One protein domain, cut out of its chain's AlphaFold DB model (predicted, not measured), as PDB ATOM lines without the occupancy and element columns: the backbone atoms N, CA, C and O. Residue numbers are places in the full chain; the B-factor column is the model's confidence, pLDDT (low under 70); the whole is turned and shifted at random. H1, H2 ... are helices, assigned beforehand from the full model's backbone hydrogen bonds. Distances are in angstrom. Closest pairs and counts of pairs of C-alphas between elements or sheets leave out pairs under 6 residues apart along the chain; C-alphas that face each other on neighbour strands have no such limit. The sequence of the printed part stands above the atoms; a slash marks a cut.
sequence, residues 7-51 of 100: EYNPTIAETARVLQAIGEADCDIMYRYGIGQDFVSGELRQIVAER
ATOM      1  N   GLU A   7      33.602 -46.668 -22.627       75.38
ATOM      2  CA  GLU A   7      34.599 -45.597 -22.553       75.38
ATOM      3  C   GLU A   7      34.076 -44.299 -21.912       75.38
ATOM      4  O   GLU A   7      34.866 -43.540 -21.354       75.38
ATOM      5  N   TYR A   8      32.761 -44.053 -21.945       77.25
ATOM      6  CA  TYR A   8      32.148 -42.856 -21.360       77.25
ATOM      7  C   TYR A   8      31.660 -43.088 -19.924       77.25
ATOM      8  O   TYR A   8      31.493 -42.121 -19.178       77.25
ATOM      9  N   ASN A   9      31.451 -44.352 -19.528       81.44
ATOM     10  CA  ASN A   9      30.936 -44.764 -18.217       81.44
ATOM     11  C   ASN A   9      29.791 -43.838 -17.727       81.44
ATOM     12  O   ASN A   9      29.973 -43.091 -16.756       81.44
ATOM     13  N   PRO A  10      28.662 -43.763 -18.461       82.12
ATOM     14  CA  PRO A  10      27.568 -42.850 -18.146       82.12
ATOM     15  C   PRO A  10      26.906 -43.196 -16.812       82.12
ATOM     16  O   PRO A  10      26.645 -44.357 -16.499       82.12
ATOM     17  N   THR A  11      26.600 -42.172 -16.024       85.62
ATOM     18  CA  THR A  11      25.710 -42.295 -14.868       85.62
ATOM     19  C   THR A  11      24.267 -42.480 -15.336       85.62
ATOM     20  O   THR A  11      23.911 -42.149 -16.466       85.62
ATOM     21  N   ILE A  12      23.393 -42.944 -14.439       86.81
ATOM     22  CA  ILE A  12      21.957 -43.106 -14.727       86.81
ATOM     23  C   ILE A  12      21.332 -41.791 -15.228       86.81
ATOM     24  O   ILE A  12      20.521 -41.808 -16.152       86.81
ATOM     25  N   ALA A  13      21.732 -40.654 -14.653       87.19
ATOM     26  CA  ALA A  13      21.221 -39.343 -15.047       87.19
ATOM     27  C   ALA A  13      21.637 -38.966 -16.477       87.19
ATOM     28  O   ALA A  13      20.862 -38.378 -17.222       87.19
ATOM     29  N   GLU A  14      22.847 -39.329 -16.884       88.12
ATOM     30  CA  GLU A  14      23.362 -39.018 -18.217       88.12
ATOM     31  C   GLU A  14      22.776 -39.943 -19.271       88.12
ATOM     32  O   GLU A  14      22.410 -39.483 -20.347       88.12
ATOM     33  N   THR A  15      22.566 -41.215 -18.931       87.06
ATOM     34  CA  THR A  15      21.767 -42.123 -19.757       87.06
ATOM     35  C   THR A  15      20.356 -41.565 -19.958       87.06
ATOM     36  O   THR A  15      19.849 -41.581 -21.076       87.06
ATOM     37  N   ALA A  16      19.732 -41.002 -18.916       88.50
ATOM     38  CA  ALA A  16      18.426 -40.357 -19.042       88.50
ATOM     39  C   ALA A  16      18.467 -39.111 -19.947       88.50
ATOM     40  O   ALA A  16      17.562 -38.940 -20.759       88.50
ATOM     41  N   ARG A  17      19.524 -38.289 -19.875       88.25
ATOM     42  CA  ARG A  17      19.719 -37.142 -20.786       88.25
ATOM     43  C   ARG A  17      19.866 -37.588 -22.242       88.25
ATOM     44  O   ARG A  17      19.249 -36.988 -23.111       88.25
ATOM     45  N   VAL A  18      20.600 -38.668 -22.509       87.62
ATOM     46  CA  VAL A  18      20.708 -39.236 -23.865       87.62
ATOM     47  C   VAL A  18      19.358 -39.763 -24.354       87.62
ATOM     48  O   VAL A  18      18.975 -39.505 -25.489       87.62
ATOM     49  N   LEU A  19      18.604 -40.474 -23.509       87.44
ATOM     50  CA  LEU A  19      17.262 -40.956 -23.861       87.44
ATOM     51  C   LEU A  19      16.283 -39.802 -24.116       87.44
ATOM     52  O   LEU A  19      15.431 -39.907 -24.997       87.44
ATOM     53  N   GLN A  20      16.419 -38.699 -23.381       87.19
ATOM     54  CA  GLN A  20      15.666 -37.476 -23.629       87.19
ATOM     55  C   GLN A  20      16.052 -36.855 -24.978       87.19
ATOM     56  O   GLN A  20      15.164 -36.598 -25.781       87.19
ATOM     57  N   ALA A  21      17.348 -36.713 -25.274       86.25
ATOM     58  CA  ALA A  21      17.830 -36.208 -26.562       86.25
ATOM     59  C   ALA A  21      17.357 -37.071 -27.746       86.25
ATOM     60  O   ALA A  21      17.020 -36.553 -28.804       86.25
ATOM     61  N   ILE A  22      17.264 -38.391 -27.554       84.62
ATOM     62  CA  ILE A  22      16.655 -39.325 -28.511       84.62
ATOM     63  C   ILE A  22      15.166 -39.017 -28.726       84.62
ATOM     64  O   ILE A  22      14.702 -39.017 -29.862       84.62
ATOM     65  N   GLY A  23      14.412 -38.780 -27.649       82.06
ATOM     66  CA  GLY A  23      12.982 -38.464 -27.720       82.06
ATOM     67  C   GLY A  23      12.676 -37.069 -28.278       82.06
ATOM     68  O   GLY A  23      11.602 -36.867 -28.839       82.06
ATOM     69  N   GLU A  24      13.611 -36.131 -28.138       84.12
ATOM     70  CA  GLU A  24      13.533 -34.750 -28.638       84.12
ATOM     71  C   GLU A  24      14.147 -34.581 -30.038       84.12
ATOM     72  O   GLU A  24      14.069 -33.498 -30.618       84.12
ATOM     73  N   ALA A  25      14.751 -35.634 -30.600       79.75
ATOM     74  CA  ALA A  25      15.359 -35.579 -31.920       79.75
ATOM     75  C   ALA A  25      14.297 -35.323 -32.999       79.75
ATOM     76  O   ALA A  25      13.374 -36.117 -33.194       79.75
ATOM     77  N   ASP A  26      14.466 -34.225 -33.741       73.44
ATOM     78  CA  ASP A  26      13.592 -33.886 -34.859       73.44
ATOM     79  C   ASP A  26      13.574 -34.999 -35.914       73.44
ATOM     80  O   ASP A  26      14.579 -35.668 -36.189       73.44
ATOM     81  N   CYS A  27      12.429 -35.147 -36.580       66.06
ATOM     82  CA  CYS A  27      12.237 -36.122 -37.652       66.06
ATOM     83  C   CYS A  27      13.304 -36.000 -38.759       66.06
ATOM     84  O   CYS A  27      13.710 -37.009 -39.331       66.06
ATOM     85  N   ASP A  28      13.848 -34.805 -38.998       70.00
ATOM     86  CA  ASP A  28      14.933 -34.559 -39.956       70.00
ATOM     87  C   ASP A  28      16.266 -35.237 -39.554       70.00
ATOM     88  O   ASP A  28      16.991 -35.753 -40.410       70.00
ATOM     89  N   ILE A  29      16.577 -35.300 -38.251       65.31
ATOM     90  CA  ILE A  29      17.754 -36.003 -37.707       65.31
ATOM     91  C   ILE A  29      17.543 -37.515 -37.793       65.31
ATOM     92  O   ILE A  29      18.440 -38.237 -38.240       65.31
ATOM     93  N   MET A  30      16.337 -37.986 -37.451       63.78
ATOM     94  CA  MET A  30      15.952 -39.391 -37.623       63.78
ATOM     95  C   MET A  30      16.107 -39.854 -39.076       63.78
ATOM     96  O   MET A  30      16.626 -40.943 -39.310       63.78
ATOM     97  N   TYR A  31      15.684 -39.038 -40.049       64.62
ATOM     98  CA  TYR A  31      15.733 -39.394 -41.468       64.62
ATOM     99  C   TYR A  31      17.131 -39.262 -42.096       64.62
ATOM    100  O   TYR A  31      17.447 -40.050 -42.987       64.62
ATOM    101  N   ARG A  32      17.978 -38.309 -41.669       64.88
ATOM    102  CA  ARG A  32      19.342 -38.146 -42.226       64.88
ATOM    103  C   ARG A  32      20.383 -39.080 -41.627       64.88
ATOM    104  O   ARG A  32      21.243 -39.558 -42.361       64.88
ATOM    105  N   TYR A  33      20.351 -39.280 -40.313       63.34
ATOM    106  CA  TYR A  33      21.447 -39.935 -39.591       63.34
ATOM    107  C   TYR A  33      21.003 -41.207 -38.869       63.34
ATOM    108  O   TYR A  33      21.838 -42.057 -38.563       63.34
ATOM    109  N   GLY A  34      19.694 -41.369 -38.643       65.56
ATOM    110  CA  GLY A  34      19.156 -42.419 -37.790       65.56
ATOM    111  C   GLY A  34      19.518 -42.195 -36.321       65.56
ATOM    112  O   GLY A  34      20.555 -41.629 -35.979       65.56
ATOM    113  N   ILE A  35      18.671 -42.680 -35.413       68.38
ATOM    114  CA  ILE A  35      19.041 -42.770 -33.996       68.38
ATOM    115  C   ILE A  35      19.849 -44.056 -33.825       68.38
ATOM    116  O   ILE A  35      19.318 -45.121 -33.515       68.38
ATOM    117  N   GLY A  36      21.136 -43.957 -34.149       75.62
ATOM    118  CA  GLY A  36      22.100 -45.050 -34.097       75.62
ATOM    119  C   GLY A  36      23.210 -44.814 -33.073       75.62
ATOM    120  O   GLY A  36      23.199 -43.854 -32.303       75.62
ATOM    121  N   GLN A  37      24.210 -45.694 -33.098       78.31
ATOM    122  CA  GLN A  37      25.366 -45.639 -32.199       78.31
ATOM    123  C   GLN A  37      26.132 -44.306 -32.287       78.31
ATOM    124  O   GLN A  37      26.626 -43.827 -31.265       78.31
ATOM    125  N   ASP A  38      26.206 -43.688 -33.469       80.19
ATOM    126  CA  ASP A  38      26.929 -42.427 -33.678       80.19
ATOM    127  C   ASP A  38      26.249 -41.238 -32.991       80.19
ATOM    128  O   ASP A  38      26.932 -40.410 -32.388       80.19
ATOM    129  N   PHE A  39      24.913 -41.192 -33.008       82.94
ATOM    130  CA  PHE A  39      24.132 -40.180 -32.293       82.94
ATOM    131  C   PHE A  39      24.360 -40.298 -30.782       82.94
ATOM    132  O   PHE A  39      24.786 -39.347 -30.134       82.94
ATOM    133  N   VAL A  40      24.187 -41.508 -30.239       84.31
ATOM    134  CA  VAL A  40      24.400 -41.796 -28.811       84.31
ATOM    135  C   VAL A  40      25.833 -41.468 -28.382       84.31
ATOM    136  O   VAL A  40      26.045 -40.864 -27.333       84.31
ATOM    137  N   SER A  41      26.826 -41.822 -29.199       84.50
ATOM    138  CA  SER A  41      28.235 -41.522 -28.918       84.50
ATOM    139  C   SER A  41      28.535 -40.021 -28.977       84.50
ATOM    140  O   SER A  41      29.368 -39.535 -28.213       84.50
ATOM    141  N   GLY A  42      27.867 -39.282 -29.867       85.88
ATOM    142  CA  GLY A  42      27.958 -37.825 -29.959       85.88
ATOM    143  C   GLY A  42      27.424 -37.132 -28.707       85.88
ATOM    144  O   GLY A  42      28.142 -36.332 -28.107       85.88
ATOM    145  N   GLU A  43      26.223 -37.509 -28.269       87.62
ATOM    146  CA  GLU A  43      25.597 -36.985 -27.049       87.62
ATOM    147  C   GLU A  43      26.434 -37.309 -25.803       87.62
ATOM    148  O   GLU A  43      26.750 -36.428 -25.002       87.62
ATOM    149  N   LEU A  44      26.895 -38.558 -25.668       87.62
ATOM    150  CA  LEU A  44      27.761 -38.963 -24.557       87.62
ATOM    151  C   LEU A  44      29.082 -38.189 -24.534       87.62
ATOM    152  O   LEU A  44      29.561 -37.837 -23.457       87.62
ATOM    153  N   ARG A  45      29.665 -37.881 -25.697       86.38
ATOM    154  CA  ARG A  45      30.894 -37.081 -25.773       86.38
ATOM    155  C   ARG A  45      30.675 -35.655 -25.276       86.38
ATOM    156  O   ARG A  45      31.530 -35.145 -24.557       86.38
ATOM    157  N   GLN A  46      29.557 -35.025 -25.639       86.38
ATOM    158  CA  GLN A  46      29.221 -33.684 -25.155       86.38
ATOM    159  C   GLN A  46      29.001 -33.685 -23.642       86.38
ATOM    160  O   GLN A  46      29.613 -32.894 -22.930       86.38
ATOM    161  N   ILE A  47      28.232 -34.651 -23.138       86.00
ATOM    162  CA  ILE A  47      27.989 -34.818 -21.703       86.00
ATOM    163  C   ILE A  47      29.304 -35.019 -20.939       86.00
ATOM    164  O   ILE A  47      29.523 -34.388 -19.909       86.00
ATOM    165  N   VAL A  48      30.210 -35.863 -21.443       84.50
ATOM    166  CA  VAL A  48      31.522 -36.087 -20.816       84.50
ATOM    167  C   VAL A  48      32.386 -34.828 -20.838       84.50
ATOM    168  O   VAL A  48      33.098 -34.586 -19.866       84.50
ATOM    169  N   ALA A  49      32.316 -34.015 -21.893       85.06
ATOM    170  CA  ALA A  49      33.035 -32.745 -21.960       85.06
ATOM    171  C   ALA A  49      32.523 -31.714 -20.935       85.06
ATOM    172  O   ALA A  49      33.301 -30.893 -20.458       85.06
ATOM    173  N   GLU A  50      31.241 -31.774 -20.566       85.12
ATOM    174  CA  GLU A  50      30.634 -30.925 -19.531       85.12
ATOM    175  C   GLU A  50      30.915 -31.404 -18.100       85.12
ATOM    176  O   GLU A  50      30.690 -30.659 -17.141       85.12
ATOM    177  N   ARG A  51      31.381 -32.647 -17.917       80.56
ATOM    178  CA  ARG A  51      31.636 -33.185 -16.578       80.56
ATOM    179  C   ARG A  51      32.724 -32.382 -15.885       80.56
ATOM    180  O   ARG A  51      33.807 -32.153 -16.424       80.56
TER     181      ARG A  51
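AT A GLANCE: This is residues 7 to 51 of the 100 residues of an uncharacterized protein of Candidatus Erwinia dacicola (UniProt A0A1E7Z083). Two longer helices, H1 and H3, cross near their middles as an X and run opposite ways, and the short helix H2 sits in the turn beyond one end of the pair. The crossing is well made, but H2 touches neither helix. The printed part has 45 residues with three named helices, H1, H2, H3 in chain order, and no named strand: all helix. It is compact, with a radius of gyration of the C-alphas of 10.6 A, yet elongated, spanning 29 by 16 by 15 A.

IN THESE COORDINATES: Find C-alpha 12 at (21.957, -43.106, -14.727); from there H1 runs 18.3 A to residue 24. Next comes H2, residues 27 to 33, 10.2 A long. H3, residues 37 to 50, runs 20.1 A to C-alpha 50 at (30.634, -30.925, -19.531).

HOW THE PARTS SIT: Look at Val 18 and Glu 43: their C-alphas, 6.3 A apart, are the closest where H1 and H3 touch, at a steep tilt of 54 degrees. H2 is close to but not clearly touching H3; the closest C-alphas, of Tyr 33 and Phe 39, are 7.8 A apart. H1 and H2 are apart. In H1, H2 and H3 every O i to N i+4 pair is within hydrogen-bond range.

THE WHOLE: The farthest C-alphas, of Tyr 31 and Arg 51, are 30.2 A apart. The printed part has no cut, and both links are tight. Model pLDDT is under 70 at residue 27 and residues 29 to 35.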